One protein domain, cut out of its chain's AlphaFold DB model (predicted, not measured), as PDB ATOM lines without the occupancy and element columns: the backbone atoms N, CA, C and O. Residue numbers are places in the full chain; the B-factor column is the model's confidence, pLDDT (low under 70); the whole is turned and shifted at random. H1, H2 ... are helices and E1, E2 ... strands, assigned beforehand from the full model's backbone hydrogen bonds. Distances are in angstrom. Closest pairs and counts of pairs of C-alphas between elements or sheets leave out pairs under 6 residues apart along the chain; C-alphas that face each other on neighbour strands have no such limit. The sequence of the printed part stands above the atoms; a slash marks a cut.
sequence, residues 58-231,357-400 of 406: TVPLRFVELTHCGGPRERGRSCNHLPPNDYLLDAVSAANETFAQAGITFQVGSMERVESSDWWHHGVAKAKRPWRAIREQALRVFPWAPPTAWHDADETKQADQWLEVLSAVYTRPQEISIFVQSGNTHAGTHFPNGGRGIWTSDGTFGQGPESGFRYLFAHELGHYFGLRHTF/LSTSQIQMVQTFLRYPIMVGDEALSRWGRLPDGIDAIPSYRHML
ATOM      1  N   THR A  58      11.608  -4.848  -5.188       93.81
ATOM      2  CA  THR A  58      13.020  -4.766  -5.567       93.81
ATOM      3  C   THR A  58      13.342  -5.979  -6.423       93.81
ATOM      4  O   THR A  58      13.270  -7.101  -5.936       93.81
ATOM      5  N   VAL A  59      13.647  -5.770  -7.699       93.19
ATOM      6  CA  VAL A  59      13.861  -6.825  -8.689       93.19
ATOM      7  C   VAL A  59      15.363  -7.001  -8.931       93.19
ATOM      8  O   VAL A  59      16.009  -6.078  -9.437       93.19
ATOM      9  N   PRO A  60      15.938  -8.167  -8.592       94.56
ATOM     10  CA  PRO A  60      17.315  -8.488  -8.931       94.56
ATOM     11  C   PRO A  60      17.508  -8.592 -10.446       94.56
ATOM     12  O   PRO A  60      16.718  -9.225 -11.150       94.56
ATOM     13  N   LEU A  61      18.589  -7.995 -10.937       93.19
ATOM     14  CA  LEU A  61      19.076  -8.124 -12.303       93.19
ATOM     15  C   LEU A  61      20.286  -9.064 -12.318       93.19
ATOM     16  O   LEU A  61      21.271  -8.817 -11.617       93.19
ATOM     17  N   ARG A  62      20.219 -10.118 -13.129       92.69
ATOM     18  CA  ARG A  62      21.337 -11.022 -13.414       92.69
ATOM     19  C   ARG A  62      21.910 -10.666 -14.774       92.69
ATOM     20  O   ARG A  62      21.289 -10.956 -15.793       92.69
ATOM     21  N   PHE A  63      23.076 -10.040 -14.796       90.00
ATOM     22  CA  PHE A  63      23.776  -9.725 -16.037       90.00
ATOM     23  C   PHE A  63      24.663 -10.900 -16.437       90.00
ATOM     24  O   PHE A  63      25.468 -11.367 -15.636       90.00
ATOM     25  N   VAL A  64      24.520 -11.366 -17.673       90.12
ATOM     26  CA  VAL A  64      25.339 -12.418 -18.269       90.12
ATOM     27  C   VAL A  64      25.962 -11.858 -19.535       90.12
ATOM     28  O   VAL A  64      25.290 -11.689 -20.549       90.12
ATOM     29  N   GLU A  65      27.246 -11.548 -19.478       86.62
ATOM     30  CA  GLU A  65      27.998 -11.133 -20.648       86.62
ATOM     31  C   GLU A  65      28.434 -12.352 -21.464       86.62
ATOM     32  O   GLU A  65      29.063 -13.274 -20.943       86.62
ATOM     33  N   LEU A  66      28.089 -12.350 -22.747       86.25
ATOM     34  CA  LEU A  66      28.392 -13.393 -23.717       86.25
ATOM     35  C   LEU A  66      29.527 -12.883 -24.607       86.25
ATOM     36  O   LEU A  66      29.330 -11.981 -25.421       86.25
ATOM     37  N   THR A  67      30.725 -13.438 -24.435       81.06
ATOM     38  CA  THR A  67      31.944 -12.970 -25.116       81.06
ATOM     39  C   THR A  67      32.555 -14.056 -25.998       81.06
ATOM     40  O   THR A  67      32.291 -15.243 -25.809       81.06
ATOM     41  N   HIS A  68      33.390 -13.662 -26.964       76.81
ATOM     42  CA  HIS A  68      34.153 -14.597 -27.791       76.81
ATOM     43  C   HIS A  68      35.631 -14.225 -27.786       76.81
ATOM     44  O   HIS A  68      36.099 -13.433 -28.610       76.81
ATOM     45  N   CYS A  69      36.348 -14.874 -26.874       69.62
ATOM     46  CA  CYS A  69      37.776 -14.720 -26.687       69.62
ATOM     47  C   CYS A  69      38.559 -15.061 -27.959       69.62
ATOM     48  O   CYS A  69      38.610 -16.210 -28.391       69.62
ATOM     49  N   GLY A  70      39.191 -14.053 -28.567       59.81
ATOM     50  CA  GLY A  70      40.100 -14.244 -29.709       59.81
ATOM     51  C   GLY A  70      39.506 -13.952 -31.092       59.81
ATOM     52  O   GLY A  70      40.095 -14.316 -32.112       59.81
ATOM     53  N   GLY A  71      38.361 -13.266 -31.160       57.50
ATOM     54  CA  GLY A  71      37.809 -12.774 -32.427       57.50
ATOM     55  C   GLY A  71      38.631 -11.624 -33.052       57.50
ATOM     56  O   GLY A  71      39.326 -10.896 -32.344       57.50
ATOM     57  N   PRO A  72      38.521 -11.358 -34.372       53.34
ATOM     58  CA  PRO A  72      39.227 -10.252 -35.037       53.34
ATOM     59  C   PRO A  72      38.941  -8.861 -34.445       53.34
ATOM     60  O   PRO A  72      39.786  -7.976 -34.558       53.34
ATOM     61  N   ARG A  73      37.772  -8.677 -33.809       51.72
ATOM     62  CA  ARG A  73      37.379  -7.448 -33.090       51.72
ATOM     63  C   ARG A  73      38.015  -7.311 -31.699       51.72
ATOM     64  O   ARG A  73      37.950  -6.232 -31.124       51.72
ATOM     65  N   GLU A  74      38.650  -8.360 -31.179       50.66
ATOM     66  CA  GLU A  74      39.295  -8.375 -29.859       50.66
ATOM     67  C   GLU A  74      40.824  -8.255 -29.920       50.66
ATOM     68  O   GLU A  74      41.484  -8.375 -28.888       50.66
ATOM     69  N   ARG A  75      41.428  -7.975 -31.089       43.38
ATOM     70  CA  ARG A  75      42.877  -7.702 -31.164       43.38
ATOM     71  C   ARG A  75      43.219  -6.485 -30.292       43.38
ATOM     72  O   ARG A  75      43.056  -5.348 -30.721       43.38
ATOM     73  N   GLY A  76      43.681  -6.742 -29.069       45.25
ATOM     74  CA  GLY A  76      44.071  -5.732 -28.082       45.25
ATOM     75  C   GLY A  76      43.109  -5.534 -26.900       45.25
ATOM     76  O   GLY A  76      43.472  -4.812 -25.975       45.25
ATOM     77  N   ARG A  77      41.930  -6.176 -26.863       50.28
ATOM     78  CA  ARG A  77      41.090  -6.221 -25.650       50.28
ATOM     79  C   ARG A  77      41.340  -7.544 -24.934       50.28
ATOM     80  O   ARG A  77      41.205  -8.601 -25.534       50.28
ATOM     81  N   SER A  78      41.740  -7.500 -23.663       51.56
ATOM     82  CA  SER A  78      41.802  -8.731 -22.871       51.56
ATOM     83  C   SER A  78      40.380  -9.256 -22.654       51.56
ATOM     84  O   SER A  78      39.465  -8.462 -22.423       51.56
ATOM     85  N   CYS A  79      40.213 -10.581 -22.623       58.81
ATOM     86  CA  CYS A  79      38.979 -11.265 -22.206       58.81
ATOM     87  C   CYS A  79      38.489 -10.895 -20.794       58.81
ATOM     88  O   CYS A  79      37.516 -11.470 -20.309       58.81
ATOM     89  N   ASN A  80      39.168  -9.968 -20.111       52.31
ATOM     90  CA  ASN A  80      38.891  -9.538 -18.753       52.31
ATOM     91  C   ASN A  80      38.144  -8.199 -18.683       52.31
ATOM     92  O   ASN A  80      37.705  -7.839 -17.595       52.31
ATOM     93  N   HIS A  81      37.925  -7.474 -19.785       54.44
ATOM     94  CA  HIS A  81      37.273  -6.166 -19.696       54.44
ATOM     95  C   HIS A  81      35.750  -6.283 -19.652       54.44
ATOM     96  O   HIS A  81      35.112  -6.439 -20.684       54.44
ATOM     97  N   LEU A  82      35.151  -6.247 -18.451       56.34
ATOM     98  CA  LEU A  82      33.722  -5.911 -18.334       56.34
ATOM     99  C   LEU A  82      33.554  -4.468 -18.838       56.34
ATOM    100  O   LEU A  82      34.502  -3.679 -18.679       56.34
ATOM    101  N   PRO A  83      32.398  -4.089 -19.423       58.97
ATOM    102  CA  PRO A  83      32.079  -2.673 -19.539       58.97
ATOM    103  C   PRO A  83      32.284  -2.035 -18.155       58.97
ATOM    104  O   PRO A  83      31.957  -2.676 -17.152       58.97
ATOM    105  N   PRO A  84      32.885  -0.834 -18.061       63.59
ATOM    106  CA  PRO A  84      33.119  -0.191 -16.775       63.59
ATOM    107  C   PRO A  84      31.846  -0.229 -15.927       63.59
ATOM    108  O   PRO A  84      30.786   0.185 -16.400       63.59
ATOM    109  N   ASN A  85      31.949  -0.757 -14.700       67.12
ATOM    110  CA  ASN A  85      30.808  -0.952 -13.795       67.12
ATOM    111  C   ASN A  85      29.939   0.311 -13.687       67.12
ATOM    112  O   ASN A  85      28.718   0.212 -13.604       67.12
ATOM    113  N   ASP A  86      30.558   1.486 -13.767       74.62
ATOM    114  CA  ASP A  86      29.903   2.787 -13.660       74.62
ATOM    115  C   ASP A  86      28.815   3.011 -14.720       74.62
ATOM    116  O   ASP A  86      27.777   3.594 -14.417       74.62
ATOM    117  N   TYR A  87      28.988   2.511 -15.946       77.38
ATOM    118  CA  TYR A  87      27.993   2.707 -17.004       77.38
ATOM    119  C   TYR A  87      26.786   1.783 -16.869       77.38
ATOM    120  O   TYR A  87      25.654   2.185 -17.139       77.38
ATOM    121  N   LEU A  88      27.014   0.548 -16.421       80.81
ATOM    122  CA  LEU A  88      25.928  -0.360 -16.076       80.81
ATOM    123  C   LEU A  88      25.137   0.199 -14.890       80.81
ATOM    124  O   LEU A  88      23.909   0.201 -14.917       80.81
ATOM    125  N   LEU A  89      25.831   0.712 -13.871       85.19
ATOM    126  CA  LEU A  89      25.195   1.332 -12.712       85.19
ATOM    127  C   LEU A  89      24.402   2.590 -13.092       85.19
ATOM    128  O   LEU A  89      23.287   2.750 -12.597       85.19
ATOM    129  N   ASP A  90      24.899   3.434 -14.003       85.06
ATOM    130  CA  ASP A  90      24.131   4.574 -14.531       85.06
ATOM    131  C   ASP A  90      22.882   4.119 -15.300       85.06
ATOM    132  O   ASP A  90      21.791   4.633 -15.059       85.06
ATOM    133  N   ALA A  91      22.989   3.095 -16.154       86.25
ATOM    134  CA  ALA A  91      21.836   2.543 -16.867       86.25
ATOM    135  C   ALA A  91      20.775   1.971 -15.905       86.25
ATOM    136  O   ALA A  91      19.572   2.183 -16.094       86.25
ATOM    137  N   VAL A  92      21.204   1.281 -14.842       90.44
ATOM    138  CA  VAL A  92      20.314   0.792 -13.777       90.44
ATOM    139  C   VAL A  92      19.708   1.958 -12.988       90.44
ATOM    140  O   VAL A  92      18.519   1.919 -12.673       90.44
ATOM    141  N   SER A  93      20.472   3.021 -12.719       90.75
ATOM    142  CA  SER A  93      19.956   4.244 -12.090       90.75
ATOM    143  C   SER A  93      18.878   4.905 -12.949       90.75
ATOM    144  O   SER A  93      17.785   5.176 -12.459       90.75
ATOM    145  N   ALA A  94      19.122   5.077 -14.251       89.19
ATOM    146  CA  ALA A  94      18.153   5.637 -15.192       89.19
ATOM    147  C   ALA A  94      16.880   4.771 -15.307       89.19
ATOM    148  O   ALA A  94      15.761   5.287 -15.413       89.19
ATOM    149  N   ALA A  95      17.021   3.443 -15.236       92.25
ATOM    150  CA  ALA A  95      15.883   2.533 -15.140       92.25
ATOM    151  C   ALA A  95      15.106   2.716 -13.827       92.25
ATOM    152  O   ALA A  95      13.878   2.782 -13.849       92.25
ATOM    153  N   ASN A  96      15.797   2.869 -12.695       94.38
ATOM    154  CA  ASN A  96      15.166   3.153 -11.406       94.38
ATOM    155  C   ASN A  96      14.411   4.481 -11.413       94.38
ATOM    156  O   ASN A  96      13.275   4.533 -10.948       94.38
ATOM    157  N   GLU A  97      14.981   5.529 -12.005       91.56
ATOM    158  CA  GLU A  97      14.285   6.795 -12.226       91.56
ATOM    159  C   GLU A  97      13.007   6.565 -13.054       91.56
ATOM    160  O   GLU A  97      11.915   6.981 -12.662       91.56
ATOM    161  N   THR A  98      13.098   5.831 -14.162       91.94
ATOM    162  CA  THR A  98      11.957   5.593 -15.064       91.94
ATOM    163  C   THR A  98      10.811   4.826 -14.386       91.94
ATOM    164  O   THR A  98       9.642   5.176 -14.570       91.94
ATOM    165  N   PHE A  99      11.129   3.802 -13.588       93.50
ATOM    166  CA  PHE A  99      10.159   2.859 -13.017       93.50
ATOM    167  C   PHE A  99       9.745   3.150 -11.566       93.50
ATOM    168  O   PHE A  99       8.822   2.502 -11.062       93.50
ATOM    169  N   ALA A 100      10.344   4.148 -10.903       92.00
ATOM    170  CA  ALA A 100      10.040   4.497  -9.512       92.00
ATOM    171  C   ALA A 100       8.537   4.725  -9.256       92.00
ATOM    172  O   ALA A 100       8.004   4.277  -8.239       92.00
ATOM    173  N   GLN A 101       7.828   5.362 -10.198       88.88
ATOM    174  CA  GLN A 101       6.384   5.625 -10.088       88.88
ATOM    175  C   GLN A 101       5.539   4.344 -10.115       88.88
ATOM    176  O   GLN A 101       4.468   4.294  -9.516       88.88
ATOM    177  N   ALA A 102       6.042   3.283 -10.752       88.69
ATOM    178  CA  ALA A 102       5.429   1.962 -10.716       88.69
ATOM    179  C   ALA A 102       5.839   1.146  -9.479       88.69
ATOM    180  O   ALA A 102       5.459  -0.016  -9.384       88.69
ATOM    181  N   GLY A 103       6.596   1.712  -8.532       91.31
ATOM    182  CA  GLY A 103       6.999   1.024  -7.302       91.31
ATOM    183  C   GLY A 103       8.050  -0.063  -7.512       91.31
ATOM    184  O   GLY A 103       8.227  -0.907  -6.633       91.31
ATOM    185  N   ILE A 104       8.726  -0.059  -8.661       93.94
ATOM    186  CA  ILE A 104       9.784  -1.013  -8.977       93.94
ATOM    187  C   ILE A 104      11.136  -0.344  -8.764       93.94
ATOM    188  O   ILE A 104      11.379   0.772  -9.218       93.94
ATOM    189  N   THR A 105      12.024  -1.064  -8.094       95.50
ATOM    190  CA  THR A 105      13.444  -0.744  -8.004       95.50
ATOM    191  C   THR A 105      14.229  -1.944  -8.507       95.50
ATOM    192  O   THR A 105      13.975  -3.073  -8.110       95.50
ATOM    193  N   PHE A 106      15.180  -1.721  -9.391       95.00
ATOM    194  CA  PHE A 106      16.122  -2.704  -9.885       95.00
ATOM    195  C   PHE A 106      17.416  -2.629  -9.087       95.00
ATOM    196  O   PHE A 106      17.920  -1.547  -8.773       95.00
ATOM    197  N   GLN A 107      17.971  -3.797  -8.800       94.56
ATOM    198  CA  GLN A 107      19.254  -3.952  -8.134       94.56
ATOM    199  C   GLN A 107      20.109  -4.927  -8.933       94.56
ATOM    200  O   GLN A 107      19.624  -5.978  -9.343       94.56
ATOM    201  N   VAL A 108      21.392  -4.618  -9.115       92.38
ATOM    202  CA  VAL A 108      22.349  -5.586  -9.667       92.38
ATOM    203  C   VAL A 108      22.496  -6.735  -8.667       92.38
ATOM    204  O   VAL A 108      22.997  -6.533  -7.562       92.38
ATOM    205  N   GLY A 109      22.003  -7.918  -9.032       90.94
ATOM    206  CA  GLY A 109      22.059  -9.123  -8.204       90.94
ATOM    207  C   GLY A 109      23.320  -9.939  -8.472       90.94
ATOM    208  O   GLY A 109      24.035 -10.299  -7.541       90.94
ATOM    209  N   SER A 110      23.620 -10.189  -9.747       90.44
ATOM    210  CA  SER A 110      24.870 -10.823 -10.170       90.44
ATOM    211  C   SER A 110      25.347 -10.281 -11.514       90.44
ATOM    212  O   SER A 110      24.569  -9.747 -12.311       90.44
ATOM    213  N   MET A 111      26.652 -10.418 -11.745       88.12
ATOM    214  CA  MET A 111      27.306 -10.133 -13.014       88.12
ATOM    215  C   MET A 111      28.210 -11.320 -13.340       88.12
ATOM    216  O   MET A 111      29.092 -11.672 -12.557       88.12
ATOM    217  N   GLU A 112      27.948 -11.968 -14.463       87.88
ATOM    218  CA  GLU A 112      28.603 -13.194 -14.902       87.88
ATOM    219  C   GLU A 112      29.142 -12.992 -16.315       87.88
ATOM    220  O   GLU A 112      28.551 -12.266 -17.112       87.88
ATOM    221  N   ARG A 113      30.240 -13.670 -16.644       84.19
ATOM    222  CA  ARG A 113      30.762 -13.743 -18.008       84.19
ATOM    223  C   ARG A 113      30.786 -15.193 -18.449       84.19
ATOM    224  O   ARG A 113      31.275 -16.055 -17.721       84.19
ATOM    225  N   VAL A 114      30.296 -15.442 -19.654       87.38
ATOM    226  CA  VAL A 114      30.300 -16.757 -20.283       87.38
ATOM    227  C   VAL A 114      30.891 -16.639 -21.679       87.38
ATOM    228  O   VAL A 114      30.383 -15.919 -22.534       87.38
ATOM    229  N   GLU A 115      31.959 -17.392 -21.918       84.94
ATOM    230  CA  GLU A 115      32.512 -17.543 -23.257       84.94
ATOM    231  C   GLU A 115      31.550 -18.360 -24.133       84.94
ATOM    232  O   GLU A 115      31.172 -19.496 -23.802       84.94
ATOM    233  N   SER A 116      31.148 -17.765 -25.255       84.50
ATOM    234  CA  SER A 116      30.203 -18.338 -26.202       84.50
ATOM    235  C   SER A 116      30.558 -17.970 -27.639       84.50
ATOM    236  O   SER A 116      30.542 -16.805 -28.027       84.50
ATOM    237  N   SER A 117      30.798 -18.978 -28.474       81.12
ATOM    238  CA  SER A 117      30.980 -18.792 -29.918       81.12
ATOM    239  C   SER A 117      29.674 -18.536 -30.664       81.12
ATOM    240  O   SER A 117      29.700 -17.959 -31.750       81.12
ATOM    241  N   ASP A 118      28.539 -18.960 -30.104       84.00
ATOM    242  CA  ASP A 118      27.239 -18.879 -30.771       84.00
ATOM    243  C   ASP A 118      26.418 -17.644 -30.353       84.00
ATOM    244  O   ASP A 118      25.581 -17.192 -31.134       84.00
ATOM    245  N   TRP A 119      26.673 -17.058 -29.173       85.38
ATOM    246  CA  TRP A 119      25.870 -15.953 -28.622       85.38
ATOM    247  C   TRP A 119      26.614 -14.637 -28.384       85.38
ATOM    248  O   TRP A 119      25.999 -13.665 -27.958       85.38
ATOM    249  N   TRP A 120      27.909 -14.546 -28.687       78.75
ATOM    250  CA  TRP A 120      28.652 -13.291 -28.503       78.75
ATOM    251  C   TRP A 120      28.197 -12.150 -29.427       78.75
ATOM    252  O   TRP A 120      28.490 -10.989 -29.149       78.75
ATOM    253  N   HIS A 121      27.512 -12.452 -30.538       75.94
ATOM    254  CA  HIS A 121      26.980 -11.444 -31.454       75.94
ATOM    255  C   HIS A 121      25.565 -11.784 -31.915       75.94
ATOM    256  O   HIS A 121      25.334 -12.777 -32.609       75.94
ATOM    257  N   HIS A 122      24.622 -10.893 -31.623       71.44
ATOM    258  CA  HIS A 122      23.241 -11.053 -32.058       71.44
ATOM    259  C   HIS A 122      23.108 -11.008 -33.589       71.44
ATOM    260  O   HIS A 122      23.736 -10.176 -34.245       71.44
ATOM    261  N   GLY A 123      22.287 -11.885 -34.172       64.38
ATOM    262  CA  GLY A 123      21.943 -11.862 -35.601       64.38
ATOM    263  C   GLY A 123      23.044 -12.295 -36.586       64.38
ATOM    264  O   GLY A 123      22.805 -12.290 -37.796       64.38
ATOM    265  N   VAL A 124      24.238 -12.680 -36.113       59.97
ATOM    266  CA  VAL A 124      25.334 -13.168 -36.981       59.97
ATOM    267  C   VAL A 124      25.278 -14.684 -37.164       59.97
ATOM    268  O   VAL A 124      25.468 -15.175 -38.280       59.97
ATOM    269  N   ALA A 125      24.952 -15.439 -36.114       62.44
ATOM    270  CA  ALA A 125      24.815 -16.892 -36.183       62.44
ATOM    271  C   ALA A 125      23.459 -17.309 -36.787       62.44
ATOM    272  O   ALA A 125      22.597 -17.861 -36.109       62.44
ATOM    273  N   LYS A 126      23.280 -17.072 -38.094       67.81
ATOM    274  CA  LYS A 126      22.085 -17.506 -38.849       67.81
ATOM    275  C   LYS A 126      22.018 -19.021 -39.061       67.81
ATOM    276  O   LYS A 126      20.982 -19.553 -39.458       67.81
ATOM    277  N   ALA A 127      23.135 -19.719 -38.860       79.00
ATOM    278  CA  ALA A 127      23.193 -21.163 -39.008       79.00
ATOM    279  C   ALA A 127      22.368 -21.829 -37.903       79.00
ATOM    280  O   ALA A 127      22.599 -21.600 -36.716       79.00
ATOM    281  N   LYS A 128      21.428 -22.690 -38.297       87.50
ATOM    282  CA  LYS A 128      20.690 -23.502 -37.335       87.50
ATOM    283  C   LYS A 128      21.622 -24.542 -36.709       87.50
ATOM    284  O   LYS A 128      22.396 -25.199 -37.405       87.50
ATOM    285  N   ARG A 129      21.533 -24.701 -35.392       87.94
ATOM    286  CA  ARG A 129      22.315 -25.645 -34.591       87.94
ATOM    287  C   ARG A 129      21.379 -26.639 -33.897       87.94
ATOM    288  O   ARG A 129      20.335 -26.211 -33.399       87.94
ATOM    289  N   PRO A 130      21.722 -27.936 -33.838       91.62
ATOM    290  CA  PRO A 130      21.028 -28.881 -32.968       91.62
ATOM    291  C   PRO A 130      21.394 -28.645 -31.497       91.62
ATOM    292  O   PRO A 130      22.443 -28.063 -31.209       91.62
ATOM    293  N   TRP A 131      20.583 -29.170 -30.574       91.19
ATOM    294  CA  TRP A 131      20.828 -29.069 -29.128       91.19
ATOM    295  C   TRP A 131      22.237 -29.533 -28.734       91.19
ATOM    296  O   TRP A 131      22.972 -28.773 -28.107       91.19
ATOM    297  N   ARG A 132      22.687 -30.709 -29.202       92.06
ATOM    298  CA  ARG A 132      24.051 -31.219 -28.947       92.06
ATOM    299  C   ARG A 132      25.179 -30.226 -29.219       92.06
ATOM    300  O   ARG A 132      26.210 -30.304 -28.564       92.06
ATOM    301  N   ALA A 133      25.008 -29.335 -30.198       90.31
ATOM    302  CA  ALA A 133      26.053 -28.405 -30.613       90.31
ATOM    303  C   ALA A 133      26.154 -27.181 -29.691       90.31
ATOM    304  O   ALA A 133      27.223 -26.592 -29.592       90.31
ATOM    305  N   ILE A 134      25.060 -26.812 -29.017       90.50
ATOM    306  CA  ILE A 134      24.996 -25.631 -28.140       90.50
ATOM    307  C   ILE A 134      24.843 -25.988 -26.658       90.50
ATOM    308  O   ILE A 134      25.042 -25.127 -25.804       90.50
ATOM    309  N   ARG A 135      24.536 -27.252 -26.334       92.44
ATOM    310  CA  ARG A 135      24.253 -27.747 -24.978       92.44
ATOM    311  C   ARG A 135      25.307 -27.334 -23.961       92.44
ATOM    312  O   ARG A 135      24.960 -26.853 -22.893       92.44
ATOM    313  N   GLU A 136      26.587 -27.513 -24.268       91.31
ATOM    314  CA  GLU A 136      27.656 -27.201 -23.313       91.31
ATOM    315  C   GLU A 136      27.692 -25.703 -22.960       91.31
ATOM    316  O   GLU A 136      27.762 -25.342 -21.787       91.31
ATOM    317  N   GLN A 137      27.559 -24.829 -23.962       90.31
ATOM    318  CA  GLN A 137      27.448 -23.381 -23.758       90.31
ATOM    319  C   GLN A 137      26.158 -23.021 -23.008       90.31
ATOM    320  O   GLN A 137      26.186 -22.219 -22.076       90.31
ATOM    321  N   ALA A 138      25.038 -23.662 -23.353       91.69
ATOM    322  CA  ALA A 138      23.759 -23.469 -22.680       91.69
ATOM    323  C   ALA A 138      23.819 -23.818 -21.196       91.69
ATOM    324  O   ALA A 138      23.318 -23.050 -20.383       91.69
ATOM    325  N   LEU A 139      24.474 -24.920 -20.830       93.62
ATOM    326  CA  LEU A 139      24.632 -25.336 -19.436       93.62
ATOM    327  C   LEU A 139      25.570 -24.414 -18.644       93.62
ATOM    328  O   LEU A 139      25.455 -24.346 -17.426       93.62
ATOM    329  N   ARG A 140      26.455 -23.651 -19.298       91.94
ATOM    330  CA  ARG A 140      27.206 -22.581 -18.618       91.94
ATOM    331  C   ARG A 140      26.322 -21.380 -18.283       91.94
ATOM    332  O   ARG A 140      26.454 -20.813 -17.205       91.94
ATOM    333  N   VAL A 141      25.409 -21.005 -19.181       91.06
ATOM    334  CA  VAL A 141      24.484 -19.873 -18.974       91.06
ATOM    335  C   VAL A 141      23.308 -20.249 -18.060       91.06
ATOM    336  O   VAL A 141      22.862 -19.441 -17.243       91.06
ATOM    337  N   PHE A 142      22.809 -21.478 -18.174       92.12
ATOM    338  CA  PHE A 142      21.657 -22.017 -17.450       92.12
ATOM    339  C   PHE A 142      22.034 -23.360 -16.801       92.12
ATOM    340  O   PHE A 142      21.617 -24.416 -17.278       92.12
ATOM    341  N   PRO A 143      22.809 -23.354 -15.702       90.81
ATOM    342  CA  PRO A 143      23.369 -24.580 -15.116       90.81
ATOM    343  C   PRO A 143      22.335 -25.548 -14.528       90.81
ATOM    344  O   PRO A 143      22.657 -26.686 -14.208       90.81
ATOM    345  N   TRP A 144      21.088 -25.114 -14.390       88.62
ATOM    346  CA  TRP A 144      19.956 -25.919 -13.927       88.62
ATOM    347  C   TRP A 144      19.088 -26.457 -15.076       88.62
ATOM    348  O   TRP A 144      18.114 -27.159 -14.815       88.62
ATOM    349  N   ALA A 145      19.401 -26.136 -16.336       90.56
ATOM    350  CA  ALA A 145      18.750 -26.778 -17.470       90.56
ATOM    351  C   ALA A 145      19.166 -28.264 -17.527       90.56
ATOM    352  O   ALA A 145      20.357 -28.567 -17.408       90.56
ATOM    353  N   PRO A 146      18.237 -29.216 -17.720       91.19
ATOM    354  CA  PRO A 146      18.598 -30.613 -17.908       91.19
ATOM    355  C   PRO A 146      19.474 -30.789 -19.161       91.19
ATOM    356  O   PRO A 146      19.115 -30.284 -20.229       91.19
ATOM    357  N   PRO A 147      20.576 -31.562 -19.109       90.81
ATOM    358  CA  PRO A 147      21.360 -31.882 -20.305       90.81
ATOM    359  C   PRO A 147      20.536 -32.573 -21.406       90.81
ATOM    360  O   PRO A 147      20.874 -32.490 -22.586       90.81
ATOM    361  N   THR A 148      19.442 -33.227 -21.015       90.44
ATOM    362  CA  THR A 148      18.487 -33.936 -21.876       90.44
ATOM    363  C   THR A 148      17.224 -33.122 -22.171       90.44
ATOM    364  O   THR A 148      16.218 -33.707 -22.539       90.44
ATOM    365  N   ALA A 149      17.235 -31.796 -21.973       87.62
ATOM    366  CA  ALA A 149      16.057 -30.943 -22.177       87.62
ATOM    367  C   ALA A 149      15.472 -31.035 -23.598       87.62
ATOM    368  O   ALA A 149      14.266 -30.900 -23.771       87.62
ATOM    369  N   TRP A 150      16.328 -31.275 -24.593       89.19
ATOM    370  CA  TRP A 150      15.930 -31.612 -25.955       89.19
ATOM    371  C   TRP A 150      16.688 -32.846 -26.432       89.19
ATOM    372  O   TRP A 150      17.844 -33.075 -26.059       89.19
ATOM    373  N   HIS A 151      16.060 -33.607 -27.321       82.69
ATOM    374  CA  HIS A 151      16.727 -34.675 -28.048       82.69
ATOM    375  C   HIS A 151      17.677 -34.115 -29.116       82.69
ATOM    376  O   HIS A 151      17.353 -33.199 -29.873       82.69
ATOM    377  N   ASP A 152      18.864 -34.714 -29.216       77.94
ATOM    378  CA  ASP A 152      19.967 -34.224 -30.052       77.94
ATOM    379  C   ASP A 152      19.710 -34.315 -31.575       77.94
ATOM    380  O   ASP A 152      20.470 -33.728 -32.353       77.94
ATOM    381  N   ALA A 153      18.668 -35.039 -32.000       67.81
ATOM    382  CA  ALA A 153      18.323 -35.300 -33.401       67.81
ATOM    383  C   ALA A 153      17.036 -34.601 -33.883       67.81
ATOM    384  O   ALA A 153      16.794 -34.565 -35.088       67.81
ATOM    385  N   ASP A 154      16.236 -34.040 -32.975       69.69
ATOM    386  CA  ASP A 154      14.838 -33.707 -33.279       69.69
ATOM    387  C   ASP A 154      14.672 -32.326 -33.909       69.69
ATOM    388  O   ASP A 154      13.744 -32.098 -34.685       69.69
ATOM    389  N   GLU A 155      15.554 -31.378 -33.584       81.44
ATOM    390  CA  GLU A 155      15.363 -30.000 -34.014       81.44
ATOM    391  C   GLU A 155      16.663 -29.205 -34.120       81.44
ATOM    392  O   GLU A 155      17.625 -29.407 -33.375       81.44
ATOM    393  N   THR A 156      16.668 -28.246 -35.048       88.81
ATOM    394  CA  THR A 156      17.710 -27.227 -35.150       88.81
ATOM    395  C   THR A 156      17.084 -25.836 -35.115       88.81
ATOM    396  O   THR A 156      16.094 -25.570 -35.800       88.81
ATOM    397  N   LYS A 157      17.682 -24.933 -34.338       87.19
ATOM    398  CA  LYS A 157      17.257 -23.530 -34.212       87.19
ATOM    399  C   LYS A 157      18.450 -22.610 -34.404       87.19
ATOM    400  O   LYS A 157      19.594 -23.049 -34.270       87.19
ATOM    401  N   GLN A 158      18.201 -21.348 -34.728       86.62
ATOM    402  CA  GLN A 158      19.264 -20.346 -34.670       86.62
ATOM    403  C   GLN A 158      19.739 -20.175 -33.218       86.62
ATOM    404  O   GLN A 158      19.032 -20.526 -32.270       86.62
ATOM    405  N   ALA A 159      20.968 -19.698 -33.037       84.69
ATOM    406  CA  ALA A 159      21.558 -19.585 -31.709       84.69
ATOM    407  C   ALA A 159      20.754 -18.632 -30.805       84.69
ATOM    408  O   ALA A 159      20.470 -18.962 -29.656       84.69
ATOM    409  N   ASP A 160      20.324 -17.488 -31.327       82.06
ATOM    410  CA  ASP A 160      19.448 -16.541 -30.632       82.06
ATOM    411  C   ASP A 160      18.118 -17.177 -30.198       82.06
ATOM    412  O   ASP A 160      17.736 -17.050 -29.039       82.06
ATOM    413  N   GLN A 161      17.474 -17.957 -31.067       84.06
ATOM    414  CA  GLN A 161      16.253 -18.697 -30.739       84.06
ATOM    415  C   GLN A 161      16.475 -19.711 -29.610       84.06
ATOM    416  O   GLN A 161      15.606 -19.875 -28.752       84.06
ATOM    417  N   TRP A 162      17.638 -20.375 -29.573       88.19
ATOM    418  CA  TRP A 162      18.010 -21.226 -28.441       88.19
ATOM    419  C   TRP A 162      18.114 -20.424 -27.146       88.19
ATOM    420  O   TRP A 162      17.550 -20.827 -26.132       88.19
ATOM    421  N   LEU A 163      18.803 -19.284 -27.170       87.69
ATOM    422  CA  LEU A 163      18.956 -18.427 -25.997       87.69
ATOM    423  C   LEU A 163      17.602 -17.875 -25.513       87.69
ATOM    424  O   LEU A 163      17.350 -17.836 -24.310       87.69
ATOM    425  N   GLU A 164      16.704 -17.514 -26.433       85.62
ATOM    426  CA  GLU A 164      15.333 -17.088 -26.134       85.62
ATOM    427  C   GLU A 164      14.541 -18.163 -25.395       85.62
ATOM    428  O   GLU A 164      14.073 -17.897 -24.285       85.62
ATOM    429  N   VAL A 165      14.421 -19.372 -25.959       86.38
ATOM    430  CA  VAL A 165      13.644 -20.447 -25.323       86.38
ATOM    431  C   VAL A 165      14.289 -20.899 -24.011       86.38
ATOM    432  O   VAL A 165      13.587 -21.109 -23.023       86.38
ATOM    433  N   LEU A 166      15.623 -20.962 -23.941       89.62
ATOM    434  CA  LEU A 166      16.336 -21.275 -22.702       89.62
ATOM    435  C   LEU A 166      16.077 -20.220 -21.624       89.62
ATOM    436  O   LEU A 166      15.778 -20.585 -20.491       89.62
ATOM    437  N   SER A 167      16.119 -18.928 -21.961       88.31
ATOM    438  CA  SER A 167      15.777 -17.863 -21.008       88.31
ATOM    439  C   SER A 167      14.315 -17.962 -20.565       88.31
ATOM    440  O   SER A 167      14.008 -17.859 -19.380       88.31
ATOM    441  N   ALA A 168      13.401 -18.237 -21.499       84.75
ATOM    442  CA  ALA A 168      11.981 -18.375 -21.216       84.75
ATOM    443  C   ALA A 168      11.705 -19.536 -20.257       84.75
ATOM    444  O   ALA A 168      10.890 -19.386 -19.353       84.75
ATOM    445  N   VAL A 169      12.398 -20.665 -20.394       86.25
ATOM    446  CA  VAL A 169      12.169 -21.853 -19.559       86.25
ATOM    447  C   VAL A 169      12.974 -21.812 -18.266       86.25
ATOM    448  O   VAL A 169      12.443 -22.096 -17.193       86.25
ATOM    449  N   TYR A 170      14.244 -21.432 -18.346       89.00
ATOM    450  CA  TYR A 170      15.204 -21.670 -17.279       89.00
ATOM    451  C   TYR A 170      15.612 -20.406 -16.519       89.00
ATOM    452  O   TYR A 170      16.198 -20.541 -15.457       89.00
ATOM    453  N   THR A 171      15.296 -19.173 -16.927       87.94
ATOM    454  CA  THR A 171      15.561 -18.020 -16.038       87.94
ATOM    455  C   THR A 171      14.806 -18.169 -14.707       87.94
ATOM    456  O   THR A 171      13.664 -18.638 -14.665       87.94
ATOM    457  N   ARG A 172      15.436 -17.788 -13.590       87.81
ATOM    458  CA  ARG A 172      14.776 -17.855 -12.280       87.81
ATOM    459  C   ARG A 172      13.586 -16.884 -12.242       87.81
ATOM    460  O   ARG A 172      13.745 -15.732 -12.631       87.81
ATOM    461  N   PRO A 173      12.404 -17.310 -11.769       87.38
ATOM    462  CA  PRO A 173      11.209 -16.463 -11.665       87.38
ATOM    463  C   PRO A 173      11.372 -15.120 -10.937       87.38
ATOM    464  O   PRO A 173      10.620 -14.186 -11.195       87.38
ATOM    465  N   GLN A 174      12.312 -15.040  -9.996       89.19
ATOM    466  CA  GLN A 174      12.460 -13.917  -9.073       89.19
ATOM    467  C   GLN A 174      13.354 -12.794  -9.615       89.19
ATOM    468  O   GLN A 174      13.366 -11.708  -9.035       89.19
ATOM    469  N   GLU A 175      14.088 -13.033 -10.703       90.38
ATOM    470  CA  GLU A 175      15.079 -12.110 -11.266       90.38
ATOM    471  C   GLU A 175      14.834 -11.865 -12.762       90.38
ATOM    472  O   GLU A 175      14.146 -12.634 -13.437       90.38
ATOM    473  N   ILE A 176      15.429 -10.800 -13.300       90.50
ATOM    474  CA  ILE A 176      15.472 -10.547 -14.747       90.50
ATOM    475  C   ILE A 176      16.875 -10.882 -15.251       90.50
ATOM    476  O   ILE A 176      17.860 -10.340 -14.751       90.50
ATOM    477  N   SER A 177      16.975 -11.758 -16.255       90.50
ATOM    478  CA  SER A 177      18.246 -12.041 -16.932       90.50
ATOM    479  C   SER A 177      18.519 -11.020 -18.037       90.50
ATOM    480  O   SER A 177      17.682 -10.814 -18.914       90.50
ATOM    481  N   ILE A 178      19.700 -10.408 -18.008       89.50
ATOM    482  CA  ILE A 178      20.184  -9.434 -18.987       89.50
ATOM    483  C   ILE A 178      21.391 -10.037 -19.706       89.50
ATOM    484  O   ILE A 178      22.454 -10.183 -19.112       89.50
ATOM    485  N   PHE A 179      21.242 -10.387 -20.977       88.25
ATOM    486  CA  PHE A 179      22.313 -10.920 -21.813       88.25
ATOM    487  C   PHE A 179      23.046  -9.771 -22.505       88.25
ATOM    488  O   PHE A 179      22.477  -9.098 -23.365       88.25
ATOM    489  N   VAL A 180      24.299  -9.533 -22.119       85.25
ATOM    490  CA  VAL A 180      25.155  -8.499 -22.711       85.25
ATOM    491  C   VAL A 180      25.982  -9.133 -23.823       85.25
ATOM    492  O   VAL A 180      26.742 -10.057 -23.568       85.25
ATOM    493  N   GLN A 181      25.824  -8.677 -25.058       80.94
ATOM    494  CA  GLN A 181      26.448  -9.268 -26.249       80.94
ATOM    495  C   GLN A 181      26.780  -8.177 -27.272       80.94
ATOM    496  O   GLN A 181      26.295  -7.056 -27.163       80.94
ATOM    497  N   SER A 182      27.568  -8.473 -28.302       72.44
ATOM    498  CA  SER A 182      27.769  -7.543 -29.417       72.44
ATOM    499  C   SER A 182      26.532  -7.498 -30.332       72.44
ATOM    500  O   SER A 182      25.811  -8.488 -30.485       72.44
ATOM    501  N   GLY A 183      26.277  -6.358 -30.979       70.75
ATOM    502  CA  GLY A 183      25.152  -6.183 -31.909       70.75
ATOM    503  C   GLY A 183      24.044  -5.283 -31.363       70.75
ATOM    504  O   GLY A 183      24.330  -4.326 -30.650       70.75
ATOM    505  N   ASN A 184      22.790  -5.549 -31.744       65.69
ATOM    506  CA  ASN A 184      21.653  -4.683 -31.422       65.69
ATOM    507  C   ASN A 184      21.085  -4.955 -30.022       65.69
ATOM    508  O   ASN A 184      20.882  -6.105 -29.624       65.69
ATOM    509  N   THR A 185      20.750  -3.877 -29.320       68.06
ATOM    510  CA  THR A 185      19.966  -3.915 -28.080       68.06
ATOM    511  C   THR A 185      18.496  -4.089 -28.398       68.06
ATOM    512  O   THR A 185      17.964  -3.398 -29.264       68.06
ATOM    513  N   HIS A 186      17.878  -5.051 -27.730       67.75
ATOM    514  CA  HIS A 186      16.469  -5.366 -27.835       67.75
ATOM    515  C   HIS A 186      16.065  -6.282 -26.668       67.75
ATOM    516  O   HIS A 186      16.754  -7.235 -26.308       67.75
ATOM    517  N   ALA A 187      14.897  -6.079 -26.082       57.16
ATOM    518  CA  ALA A 187      14.238  -7.134 -25.342       57.16
ATOM    519  C   ALA A 187      13.843  -8.187 -26.381       57.16
ATOM    520  O   ALA A 187      12.869  -8.005 -27.107       57.16
ATOM    521  N   GLY A 188      14.647  -9.248 -26.484       46.84
ATOM    522  CA  GLY A 188      14.598 -10.347 -27.464       46.84
ATOM    523  C   GLY A 188      13.252 -10.969 -27.715       46.84
ATOM    524  O   GLY A 188      13.076 -11.650 -28.714       46.84
ATOM    525  N   THR A 189      12.252 -10.612 -26.932       52.78
ATOM    526  CA  THR A 189      10.873 -10.909 -27.234       52.78
ATOM    527  C   THR A 189       9.987  -9.985 -26.404       52.78
ATOM    528  O   THR A 189       9.895 -10.120 -25.186       52.78
ATOM    529  N   HIS A 190       9.340  -9.009 -27.042       54.78
ATOM    530  CA  HIS A 190       8.332  -8.182 -26.378       54.78
ATOM    531  C   HIS A 190       7.253  -9.092 -25.801       54.78
ATOM    532  O   HIS A 190       6.567  -9.779 -26.555       54.78
ATOM    533  N   PHE A 191       7.080  -9.102 -24.483       50.44
ATOM    534  CA  PHE A 191       6.046  -9.927 -23.876       50.44
ATOM    535  C   PHE A 191       4.657  -9.514 -24.402       50.44
ATOM    536  O   PHE A 191       4.405  -8.314 -24.554       50.44
ATOM    537  N   PRO A 192       3.744 -10.463 -24.678       48.91
ATOM    538  CA  PRO A 192       3.764 -11.915 -24.417       48.91
ATOM    539  C   PRO A 192       4.559 -12.738 -25.429       48.91
ATOM    540  O   PRO A 192       4.667 -13.950 -25.263       48.91
ATOM    541  N   ASN A 193       5.099 -12.107 -26.472       54.88
ATOM    542  CA  ASN A 193       5.654 -12.763 -27.655       54.88
ATOM    543  C   ASN A 193       7.023 -13.411 -27.402       54.88
ATOM    544  O   ASN A 193       7.661 -13.884 -28.338       54.88
ATOM    545  N   GLY A 194       7.452 -13.478 -26.143       59.12
ATOM    546  CA  GLY A 194       8.400 -14.478 -25.676       59.12
ATOM    547  C   GLY A 194       9.301 -14.017 -24.535       59.12
ATOM    548  O   GLY A 194       9.251 -12.862 -24.113       59.12
ATOM    549  N   GLY A 195      10.155 -14.947 -24.103       64.81
ATOM    550  CA  GLY A 195      11.381 -14.757 -23.334       64.81
ATOM    551  C   GLY A 195      11.227 -14.210 -21.918       64.81
ATOM    552  O   GLY A 195      10.367 -13.392 -21.605       64.81
ATOM    553  N   ARG A 196      12.138 -14.631 -21.038       77.56
ATOM    554  CA  ARG A 196      12.362 -13.984 -19.732       77.56
ATOM    555  C   ARG A 196      13.737 -13.307 -19.663       77.56
ATOM    556  O   ARG A 196      14.222 -13.016 -18.571       77.56
ATOM    557  N   GLY A 197      14.320 -13.019 -20.828       82.56
ATOM    558  CA  GLY A 197      15.575 -12.294 -21.002       82.56
ATOM    559  C   GLY A 197      15.405 -10.890 -21.585       82.56
ATOM    560  O   GLY A 197      14.390 -10.575 -22.206       82.56
ATOM    561  N   ILE A 198      16.428 -10.061 -21.407       86.00
ATOM    562  CA  ILE A 198      16.672  -8.826 -22.165       86.00
ATOM    563  C   ILE A 198      18.036  -8.968 -22.828       86.00
ATOM    564  O   ILE A 198      18.958  -9.466 -22.191       86.00
ATOM    565  N   TRP A 199      18.184  -8.535 -24.075       84.56
ATOM    566  CA  TRP A 199      19.427  -8.649 -24.821       84.56
ATOM    567  C   TRP A 199      19.940  -7.255 -25.130       84.56
ATOM    568  O   TRP A 199      19.243  -6.401 -25.665       84.56
ATOM    569  N   THR A 200      21.175  -6.987 -24.765       78.31
ATOM    570  CA  THR A 200      21.705  -5.634 -24.810       78.31
ATOM    571  C   THR A 200      23.100  -5.650 -25.383       78.31
ATOM    572  O   THR A 200      23.905  -6.533 -25.100       78.31
ATOM    573  N   SER A 201      23.358  -4.663 -26.223       75.06
ATOM    574  CA  SER A 201      24.655  -4.391 -26.804       75.06
ATOM    575  C   SER A 201      25.653  -4.023 -25.711       75.06
ATOM    576  O   SER A 201      25.349  -3.197 -24.847       75.06
ATOM    577  N   ASP A 202      26.873  -4.538 -25.801       67.62
ATOM    578  CA  ASP A 202      28.033  -3.990 -25.097       67.62
ATOM    579  C   ASP A 202      28.189  -2.477 -25.352       67.62
ATOM    580  O   ASP A 202      28.451  -1.699 -24.434       67.62
ATOM    581  N   GLY A 203      27.911  -2.027 -26.578       63.66
ATOM    582  CA  GLY A 203      27.887  -0.620 -26.970       63.66
ATOM    583  C   GLY A 203      26.792   0.219 -26.301       63.66
ATOM    584  O   GLY A 203      26.949   1.431 -26.218       63.66
ATOM    585  N   THR A 204      25.720  -0.385 -25.773       64.12
ATOM    586  CA  THR A 204      24.706   0.355 -24.988       64.12
ATOM    587  C   THR A 204      25.242   0.787 -23.634       64.12
ATOM    588  O   THR A 204      24.922   1.877 -23.172       64.12
ATOM    589  N   PHE A 205      26.109  -0.023 -23.028       63.69
ATOM    590  CA  PHE A 205      26.775   0.339 -21.780       63.69
ATOM    591  C   PHE A 205      28.138   0.997 -22.017       63.69
ATOM    592  O   PHE A 205      28.666   1.636 -21.125       63.69
ATOM    593  N   GLY A 206      28.735   0.878 -23.201       52.69
ATOM    594  CA  GLY A 206      30.095   1.361 -23.456       52.69
ATOM    595  C   GLY A 206      30.247   2.860 -23.729       52.69
ATOM    596  O   GLY A 206      31.378   3.322 -23.843       52.69
ATOM    597  N   GLN A 207      29.159   3.619 -23.887       58.44
ATOM    598  CA  GLN A 207      29.245   5.010 -24.356       58.44
ATOM    599  C   GLN A 207      29.124   6.074 -23.246       58.44
ATOM    600  O   GLN A 207      29.370   7.254 -23.494       58.44
ATOM    601  N   GLY A 208      28.796   5.676 -22.016       55.62
ATOM    602  CA  GLY A 208      28.719   6.569 -20.862       55.62
ATOM    603  C   GLY A 208      27.487   7.472 -20.763       55.62
ATOM    604  O   GLY A 208      26.631   7.456 -21.646       55.62
ATOM    605  N   PRO A 209      27.372   8.248 -19.670       58.22
ATOM    606  CA  PRO A 209      26.147   8.974 -19.311       58.22
ATOM    607  C   PRO A 209      25.783  10.103 -20.286       58.22
ATOM    608  O   PRO A 209      24.630  10.529 -20.345       58.22
ATOM    609  N   GLU A 210      26.751  10.587 -21.069       57.19
ATOM    610  CA  GLU A 210      26.531  11.589 -22.120       57.19
ATOM    611  C   GLU A 210      26.193  10.974 -23.486       57.19
ATOM    612  O   GLU A 210      25.729  11.685 -24.384       57.19
ATOM    613  N   SER A 211      26.401   9.662 -23.650       57.06
ATOM    614  CA  SER A 211      26.043   8.950 -24.878       57.06
ATOM    615  C   SER A 211      24.585   9.116 -25.189       57.06
ATOM    616  O   SER A 211      23.817   9.216 -24.254       57.06
ATOM    617  N   GLY A 212      24.203   9.072 -26.467       61.50
ATOM    618  CA  GLY A 212      22.828   9.095 -26.982       61.50
ATOM    619  C   GLY A 212      21.817   8.132 -26.345       61.50
ATOM    620  O   GLY A 212      20.658   8.193 -26.744       61.50
ATOM    621  N   PHE A 213      22.236   7.251 -25.425       71.94
ATOM    622  CA  PHE A 213      21.586   5.988 -25.081       71.94
ATOM    623  C   PHE A 213      21.340   5.755 -23.585       71.94
ATOM    624  O   PHE A 213      20.966   4.640 -23.221       71.94
ATOM    625  N   ARG A 214      21.483   6.764 -22.715       80.94
ATOM    626  CA  ARG A 214      21.348   6.584 -21.252       80.94
ATOM    627  C   ARG A 214      20.062   5.851 -20.835       80.94
ATOM    628  O   ARG A 214      20.093   4.979 -19.973       80.94
ATOM    629  N   TYR A 215      18.933   6.154 -21.478       85.69
ATOM    630  CA  TYR A 215      17.636   5.541 -21.167       85.69
ATOM    631  C   TYR A 215      17.281   4.332 -22.043       85.69
ATOM    632  O   TYR A 215      16.156   3.834 -21.964       85.69
ATOM    633  N   LEU A 216      18.206   3.828 -22.867       85.25
ATOM    634  CA  LEU A 216      17.948   2.667 -23.722       85.25
ATOM    635  C   LEU A 216      17.704   1.399 -22.889       85.25
ATOM    636  O   LEU A 216      16.794   0.634 -23.180       85.25
ATOM    637  N   PHE A 217      18.438   1.201 -21.793       86.06
ATOM    638  CA  PHE A 217      18.191   0.051 -20.919       86.06
ATOM    639  C   PHE A 217      16.799   0.101 -20.265       86.06
ATOM    640  O   PHE A 217      16.080  -0.898 -20.230       86.06
ATOM    641  N   ALA A 218      16.376   1.285 -19.812       89.12
ATOM    642  CA  ALA A 218      15.030   1.504 -19.285       89.12
ATOM    643  C   ALA A 218      13.942   1.245 -20.347       89.12
ATOM    644  O   ALA A 218      12.881   0.707 -20.033       89.12
ATOM    645  N   HIS A 219      14.217   1.592 -21.607       88.00
ATOM    646  CA  HIS A 219      13.343   1.305 -22.742       88.00
ATOM    647  C   HIS A 219      13.144  -0.202 -22.947       88.00
ATOM    648  O   HIS A 219      12.005  -0.668 -23.023       88.00
ATOM    649  N   GLU A 220      14.228  -0.982 -22.936       86.44
ATOM    650  CA  GLU A 220      14.135  -2.441 -23.054       86.44
ATOM    651  C   GLU A 220      13.466  -3.094 -21.845       86.44
ATOM    652  O   GLU A 220      12.712  -4.054 -22.000       86.44
ATOM    653  N   LEU A 221      13.658  -2.556 -20.639       89.00
ATOM    654  CA  LEU A 221      12.877  -2.976 -19.473       89.00
ATOM    655  C   LEU A 221      11.383  -2.702 -19.674       89.00
ATOM    656  O   LEU A 221      10.555  -3.521 -19.283       89.00
ATOM    657  N   GLY A 222      11.014  -1.608 -20.343       87.38
ATOM    658  CA  GLY A 222       9.630  -1.357 -20.749       87.38
ATOM    659  C   GLY A 222       9.081  -2.491 -21.612       87.38
ATOM    660  O   GLY A 222       8.026  -3.050 -21.308       87.38
ATOM    661  N   HIS A 223       9.834  -2.895 -22.634       83.25
ATOM    662  CA  HIS A 223       9.492  -4.047 -23.467       83.25
ATOM    663  C   HIS A 223       9.439  -5.360 -22.710       83.25
ATOM    664  O   HIS A 223       8.543  -6.170 -22.970       83.25
ATOM    665  N   TYR A 224      10.349  -5.546 -21.752       84.38
ATOM    666  CA  TYR A 224      10.273  -6.654 -20.827       84.38
ATOM    667  C   TYR A 224       8.908  -6.620 -20.162       84.38
ATOM    668  O   TYR A 224       8.145  -7.527 -20.432       84.38
ATOM    669  N   PHE A 225       8.487  -5.558 -19.476       82.25
ATOM    670  CA  PHE A 225       7.147  -5.436 -18.870       82.25
ATOM    671  C   PHE A 225       5.966  -5.318 -19.861       82.25
ATOM    672  O   PHE A 225       4.903  -4.825 -19.496       82.25
ATOM    673  N   GLY A 226       6.111  -5.789 -21.102       76.50
ATOM    674  CA  GLY A 226       5.025  -5.896 -22.076       76.50
ATOM    675  C   GLY A 226       4.605  -4.564 -22.692       76.50
ATOM    676  O   GLY A 226       3.615  -4.514 -23.419       76.50
ATOM    677  N   LEU A 227       5.347  -3.483 -22.438       79.31
ATOM    678  CA  LEU A 227       5.105  -2.205 -23.090       79.31
ATOM    679  C   LEU A 227       5.627  -2.296 -24.525       79.31
ATOM    680  O   LEU A 227       6.761  -2.695 -24.763       79.31
ATOM    681  N   ARG A 228       4.818  -1.929 -25.511       73.81
ATOM    682  CA  ARG A 228       5.251  -1.855 -26.915       73.81
ATOM    683  C   ARG A 228       5.646  -0.440 -27.265       73.81
ATOM    684  O   ARG A 228       5.145   0.490 -26.640       73.81
ATOM    685  N   HIS A 229       6.469  -0.277 -28.302       76.19
ATOM    686  CA  HIS A 229       6.762   1.056 -28.810       76.19
ATOM    687  C   HIS A 229       5.478   1.818 -29.033       76.19
ATOM    688  O   HIS A 229       4.557   1.309 -29.666       76.19
ATOM    689  N   THR A 230       5.457   3.043 -28.541       63.75
ATOM    690  CA  THR A 230       4.346   3.990 -28.601       63.75
ATOM    691  C   THR A 230       3.683   4.045 -29.985       63.75
ATOM    692  O   THR A 230       2.463   4.118 -30.084       63.75
ATOM    693  N   PHE A 231       4.462   3.859 -31.053       61.66
ATOM    694  CA  PHE A 231       4.021   3.968 -32.446       61.66
ATOM    695  C   PHE A 231       4.182   2.674 -33.262       61.66
ATOM    696  O   PHE A 231       4.251   2.716 -34.481       61.66
ATOM    697  N   LEU A 357       7.201   6.398 -16.890       87.69
ATOM    698  CA  LEU A 357       6.011   5.637 -17.250       87.69
ATOM    699  C   LEU A 357       4.791   6.564 -17.251       87.69
ATOM    700  O   LEU A 357       4.622   7.362 -16.332       87.69
ATOM    701  N   SER A 358       3.931   6.444 -18.256       83.94
ATOM    702  CA  SER A 358       2.587   7.024 -18.199       83.94
ATOM    703  C   SER A 358       1.682   6.210 -17.262       83.94
ATOM    704  O   SER A 358       2.006   5.081 -16.885       83.94
ATOM    705  N   THR A 359       0.517   6.751 -16.891       81.19
ATOM    706  CA  THR A 359      -0.454   6.050 -16.027       81.19
ATOM    707  C   THR A 359      -0.851   4.679 -16.584       81.19
ATOM    708  O   THR A 359      -0.875   3.700 -15.838       81.19
ATOM    709  N   SER A 360      -1.104   4.578 -17.894       78.50
ATOM    710  CA  SER A 360      -1.423   3.308 -18.565       78.50
ATOM    711  C   SER A 360      -0.258   2.314 -18.483       78.50
ATOM    712  O   SER A 360      -0.459   1.141 -18.166       78.50
ATOM    713  N   GLN A 361       0.977   2.782 -18.678       82.69
ATOM    714  CA  GLN A 361       2.175   1.949 -18.565       82.69
ATOM    715  C   GLN A 361       2.396   1.455 -17.129       82.69
ATOM    716  O   GLN A 361       2.743   0.289 -16.935       82.69
ATOM    717  N   ILE A 362       2.139   2.294 -16.119       86.12
ATOM    718  CA  ILE A 362       2.177   1.889 -14.706       86.12
ATOM    719  C   ILE A 362       1.148   0.785 -14.444       86.12
ATOM    720  O   ILE A 362       1.490  -0.232 -13.843       86.12
ATOM    721  N   GLN A 363      -0.093   0.945 -14.914       80.19
ATOM    722  CA  GLN A 363      -1.139  -0.072 -14.759       80.19
ATOM    723  C   GLN A 363      -0.752  -1.398 -15.421       80.19
ATOM    724  O   GLN A 363      -0.947  -2.459 -14.825       80.19
ATOM    725  N   MET A 364      -0.156  -1.351 -16.613       79.12
ATOM    726  CA  MET A 364       0.305  -2.545 -17.319       79.12
ATOM    727  C   MET A 364       1.408  -3.262 -16.532       79.12
ATOM    728  O   MET A 364       1.268  -4.439 -16.197       79.12
ATOM    729  N   VAL A 365       2.451  -2.538 -16.116       84.31
ATOM    730  CA  VAL A 365       3.520  -3.061 -15.246       84.31
ATOM    731  C   VAL A 365       2.940  -3.691 -13.972       84.31
ATOM    732  O   VAL A 365       3.312  -4.792 -13.573       84.31
ATOM    733  N   GLN A 366       1.967  -3.033 -13.350       84.44
ATOM    734  CA  GLN A 366       1.299  -3.515 -12.144       84.44
ATOM    735  C   GLN A 366       0.385  -4.728 -12.396       84.44
ATOM    736  O   GLN A 366       0.156  -5.525 -11.486       84.44
ATOM    737  N   THR A 367      -0.126  -4.903 -13.614       77.88
ATOM    738  CA  THR A 367      -0.856  -6.110 -14.038       77.88
ATOM    739  C   THR A 367       0.099  -7.301 -14.108       77.88
ATOM    740  O   THR A 367      -0.195  -8.359 -13.550       77.88
ATOM    741  N   PHE A 368       1.290  -7.103 -14.685       79.12
ATOM    742  CA  PHE A 368       2.345  -8.122 -14.762       79.12
ATOM    743  C   PHE A 368       2.803  -8.650 -13.409       79.12
ATOM    744  O   PHE A 368       3.132  -9.829 -13.281       79.12
ATOM    745  N   LEU A 369       2.838  -7.779 -12.403       83.19
ATOM    746  CA  LEU A 369       3.240  -8.152 -11.051       83.19
ATOM    747  C   LEU A 369       2.133  -8.861 -10.258       83.19
ATOM    748  O   LEU A 369       2.421  -9.420  -9.202       83.19
ATOM    749  N   ARG A 370       0.878  -8.835 -10.725       81.50
ATOM    750  CA  ARG A 370      -0.258  -9.462 -10.028       81.50
ATOM    751  C   ARG A 370      -0.619 -10.826 -10.572       81.50
ATOM    752  O   ARG A 370      -0.996 -11.696  -9.795       81.50
ATOM    753  N   TYR A 371      -0.532 -11.000 -11.885       75.25
ATOM    754  CA  TYR A 371      -1.125 -12.156 -12.536       75.25
ATOM    755  C   TYR A 371      -0.075 -13.020 -13.235       75.25
ATOM    756  O   TYR A 371       0.868 -12.498 -13.838       75.25
ATOM    757  N   PRO A 372      -0.218 -14.355 -13.184       73.06
ATOM    758  CA  PRO A 372       0.491 -15.215 -14.111       73.06
ATOM    759  C   PRO A 372      -0.029 -14.934 -15.521       73.06
ATOM    760  O   PRO A 372      -1.232 -14.942 -15.763       73.06
ATOM    761  N   ILE A 373       0.884 -14.680 -16.455       71.56
ATOM    762  CA  ILE A 373       0.543 -14.551 -17.872       71.56
ATOM    763  C   ILE A 373       1.377 -15.566 -18.638       71.56
ATOM    764  O   ILE A 373       2.584 -15.685 -18.395       71.56
ATOM    765  N   MET A 374       0.723 -16.308 -19.523       75.94
ATOM    766  CA  MET A 374       1.362 -17.311 -20.362       75.94
ATOM    767  C   MET A 374       2.124 -16.644 -21.503       75.94
ATOM    768  O   MET A 374       1.732 -15.586 -22.001       75.94
ATOM    769  N   VAL A 375       3.228 -17.264 -21.905       73.25
ATOM    770  CA  VAL A 375       3.872 -16.936 -23.175       73.25
ATOM    771  C   VAL A 375       2.902 -17.258 -24.318       73.25
ATOM    772  O   VAL A 375       2.267 -18.309 -24.299       73.25
ATOM    773  N   GLY A 376       2.765 -16.341 -25.279       71.88
ATOM    774  CA  GLY A 376       1.786 -16.461 -26.363       71.88
ATOM    775  C   GLY A 376       2.219 -17.381 -27.508       71.88
ATOM    776  O   GLY A 376       3.411 -17.612 -27.720       71.88
ATOM    777  N   ASP A 377       1.243 -17.830 -28.302       71.44
ATOM    778  CA  ASP A 377       1.431 -18.778 -29.415       71.44
ATOM    779  C   ASP A 377       2.422 -18.294 -30.481       71.44
ATOM    780  O   ASP A 377       3.154 -19.090 -31.062       71.44
ATOM    781  N   GLU A 378       2.506 -16.981 -30.715       71.62
ATOM    782  CA  GLU A 378       3.489 -16.395 -31.636       71.62
ATOM    783  C   GLU A 378       4.925 -16.734 -31.204       71.62
ATOM    784  O   GLU A 378       5.748 -17.135 -32.027       71.62
ATOM    785  N   ALA A 379       5.217 -16.650 -29.904       74.38
ATOM    786  CA  ALA A 379       6.521 -17.028 -29.367       74.38
ATOM    787  C   ALA A 379       6.781 -18.525 -29.560       74.38
ATOM    788  O   ALA A 379       7.845 -18.920 -30.031       74.38
ATOM    789  N   LEU A 380       5.783 -19.353 -29.237       77.31
ATOM    790  CA  LEU A 380       5.877 -20.807 -29.342       77.31
ATOM    791  C   LEU A 380       6.101 -21.246 -30.795       77.31
ATOM    792  O   LEU A 380       6.975 -22.064 -31.060       77.31
ATOM    793  N   SER A 381       5.402 -20.634 -31.755       77.50
ATOM    794  CA  SER A 381       5.586 -20.907 -33.187       77.50
ATOM    795  C   SER A 381       6.991 -20.560 -33.691       77.50
ATOM    796  O   SER A 381       7.545 -21.284 -34.517       77.50
ATOM    797  N   ARG A 382       7.602 -19.486 -33.169       77.69
ATOM    798  CA  ARG A 382       8.994 -19.124 -33.474       77.69
ATOM    799  C   ARG A 382       9.988 -20.088 -32.846       77.69
ATOM    800  O   ARG A 382      11.003 -20.401 -33.466       77.69
ATOM    801  N   TRP A 383       9.734 -20.487 -31.604       81.31
ATOM    802  CA  TRP A 383      10.629 -21.358 -30.859       81.31
ATOM    803  C   TRP A 383      10.511 -22.809 -31.266       81.31
ATOM    804  O   TRP A 383      11.439 -23.541 -30.967       81.31
ATOM    805  N   GLY A 384       9.439 -23.238 -31.927       83.75
ATOM    806  CA  GLY A 384       9.228 -24.641 -32.263       83.75
ATOM    807  C   GLY A 384       8.954 -25.478 -31.014       83.75
ATOM    808  O   GLY A 384       8.194 -25.067 -30.136       83.75
ATOM    809  N   ARG A 385       9.560 -26.666 -30.919       85.50
ATOM    810  CA  ARG A 385       9.283 -27.589 -29.811       85.50
ATOM    811  C   ARG A 385       9.902 -27.082 -28.503       85.50
ATOM    812  O   ARG A 385      11.089 -26.733 -28.443       85.50
ATOM    813  N   LEU A 386       9.087 -27.076 -27.451       87.06
ATOM    814  CA  LEU A 386       9.516 -26.846 -26.071       87.06
ATOM    815  C   LEU A 386      10.326 -28.043 -25.534       87.06
ATOM    816  O   LEU A 386      10.306 -29.109 -26.149       87.06
ATOM    817  N   PRO A 387      11.063 -27.889 -24.418       85.88
ATOM    818  CA  PRO A 387      11.717 -29.019 -23.770       85.88
ATOM    819  C   PRO A 387      10.750 -30.154 -23.448       85.88
ATOM    820  O   PRO A 387       9.568 -29.919 -23.189       85.88
ATOM    821  N   ASP A 388      11.277 -31.371 -23.373       82.38
ATOM    822  CA  ASP A 388      10.475 -32.529 -22.990       82.38
ATOM    823  C   ASP A 388       9.827 -32.329 -21.612       82.38
ATOM    824  O   ASP A 388      10.476 -31.937 -20.639       82.38
ATOM    825  N   GLY A 389       8.520 -32.596 -21.542       83.62
ATOM    826  CA  GLY A 389       7.716 -32.409 -20.333       83.62
ATOM    827  C   GLY A 389       7.252 -30.971 -20.076       83.62
ATOM    828  O   GLY A 389       6.705 -30.709 -19.005       83.62
ATOM    829  N   ILE A 390       7.454 -30.043 -21.019       84.00
ATOM    830  CA  ILE A 390       6.961 -28.663 -20.924       84.00
ATOM    831  C   ILE A 390       5.982 -28.378 -22.061       84.00
ATOM    832  O   ILE A 390       6.386 -28.191 -23.203       84.00
ATOM    833  N   ASP A 391       4.700 -28.249 -21.719       79.75
ATOM    834  CA  ASP A 391       3.641 -27.954 -22.696       79.75
ATOM    835  C   ASP A 391       3.323 -26.454 -22.799       79.75
ATOM    836  O   ASP A 391       2.773 -25.991 -23.795       79.75
ATOM    837  N   ALA A 392       3.673 -25.671 -21.773       80.69
ATOM    838  CA  ALA A 392       3.472 -24.227 -21.759       80.69
ATOM    839  C   ALA A 392       4.464 -23.525 -20.823       80.69
ATOM    840  O   ALA A 392       4.952 -24.106 -19.853       80.69
ATOM    841  N   ILE A 393       4.734 -22.243 -21.091       76.88
ATOM    842  CA  ILE A 393       5.665 -21.434 -20.298       76.88
ATOM    843  C   ILE A 393       4.908 -20.283 -19.626       76.88
ATOM    844  O   ILE A 393       4.514 -19.328 -20.303       76.88
ATOM    845  N   PRO A 394       4.709 -20.316 -18.298       77.69
ATOM    846  CA  PRO A 394       4.263 -19.140 -17.560       77.69
ATOM    847  C   PRO A 394       5.404 -18.115 -17.442       77.69
ATOM    848  O   PRO A 394       6.568 -18.458 -17.239       77.69
ATOM    849  N   SER A 395       5.076 -16.825 -17.518       70.50
ATOM    850  CA  SER A 395       6.072 -15.746 -17.394       70.50
ATOM    851  C   SER A 395       6.637 -15.568 -15.982       70.50
ATOM    852  O   SER A 395       7.675 -14.931 -15.821       70.50
ATOM    853  N   TYR A 396       5.941 -16.076 -14.961       77.88
ATOM    854  CA  TYR A 396       6.255 -15.921 -13.536       77.88
ATOM    855  C   TYR A 396       6.559 -14.491 -13.055       77.88
ATOM    856  O   TYR A 396       7.160 -14.300 -12.004       77.88
ATOM    857  N   ARG A 397       6.112 -13.451 -13.763       77.62
ATOM    858  CA  ARG A 397       6.466 -12.065 -13.403       77.62
ATOM    859  C   ARG A 397       5.883 -11.583 -12.087       77.62
ATOM    860  O   ARG A 397       6.482 -10.740 -11.427       77.62
ATOM    861  N   HIS A 398       4.773 -12.175 -11.666       79.62
ATOM    862  CA  HIS A 398       4.222 -11.989 -10.329       79.62
ATOM    863  C   HIS A 398       5.193 -12.420  -9.212       79.62
ATOM    864  O   HIS A 398       5.039 -11.985  -8.072       79.62
ATOM    865  N   MET A 399       6.209 -13.231  -9.534       84.62
ATOM    866  CA  MET A 399       7.263 -13.662  -8.614       84.62
ATOM    867  C   MET A 399       8.493 -12.745  -8.591       84.62
ATOM    868  O   MET A 399       9.349 -12.924  -7.726       84.62
ATOM    869  N   LEU A 400       8.607 -11.763  -9.493       86.62
ATOM    870  CA  LEU A 400       9.778 -10.884  -9.554       86.62
ATOM    871  C   LEU A 400       9.985 -10.144  -8.234       86.62
ATOM    872  O   LEU A 400       9.057  -9.535  -7.698       86.62
TER     873      LEU A 400
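What this domain is: This is residues 58 to 231 and 357 to 400 of the 406 residues of an uncharacterized protein of Minicystis rosea (UniProt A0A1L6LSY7). A strongly twisted sheet of four parallel strands forms the core, with H2 and H3 over one face and H1 and H5 over the other. H6 and H7 are not on the sheet and have the element centres farthest from the mean of the C-alphas, 20.8 A and 16.8 A: H6 packs on residues 101 to 102 of H1, H7 packs on residues 161 to 165 of H3, and the last printed stretch, residues 384 to 400, has no named element. The printed part has 218 residues, under half of them in named elements, in the order E1 H1 E2 H2 H3 E3 E4 H4 H5 H6 H7; the sheet's order is E2 E1 E3 E4 and the class is mixed, helices and strands. The whole is compact, with a radius of gyration of the C-alphas of 17.0 A and spans of 48 by 46 by 31 A.

Where its parts are: E1, residues 58 to 67, begins at C-alpha 58 (13.020, -4.766, -5.567) and is 28.4 A long. H1, residues 85 to 102, is 25.7 A long, with a kink of 28 degrees near residue 96. E2, residues 104 to 115, is 31.5 A long. H2 is residues 131 to 141, and H3, residues 159 to 170, is 15.9 A long. E3 is residues 176 to 181, E4 197 to 201, H4 202 to 205, H5 216 to 224 and H6 359 to 368. H7, residues 377 to 383, ends at C-alpha 383 (10.629, -21.358, -30.859).

How they stand to each other: E2 and E1 are parallel, with N 59 and O 105 2.7 A apart, within hydrogen-bond range; so are E1 and E3, with N 64 and O 178 at 2.8 A, and E3 and E4, with N 179 and O 198 at 2.7 A. E1, H1, E2 is a strand-helix-strand unit, two parallel neighbour strands with a helix between, its crossover right-handed; E2, H2 H3, E3 is a split one, with E1 between its strands, also right-handed. H2 and H3 on one face and H5 on the other make three layers. H1 is over E2 at a height of 7.9 A over the sheet, on the opposite face from H2 and H3. H1 touches H5 with residues 91 to 98 alone, closest at the C-alphas of Ala 95 and Ala 218, 4.4 A apart, at a steep tilt of 50 degrees. H3 touches H7, closest at the C-alphas of Gln 161 and Trp 383, 6.2 A apart. In H3, H5, H6 and H7 every O i to N i+4 pair is within hydrogen-bond range; H1 has 12 of 14, H2 5 of 7, and H4 is too short for such a pair.

The domain as a whole: The C-alphas farthest apart are those of Ala 153 and Glu 210, 48.9 A. Residues 232 to 356 are not printed, and C-alphas 231 and 357 are 15.4 A apart across the cut. The links E1 to H1, E2 to H2, H2 to H3 and E3 to E4 are long. Mean pLDDT of the printed part is 79.1, with 48 residues under 70, among them 69 to 85 and 184 to 195.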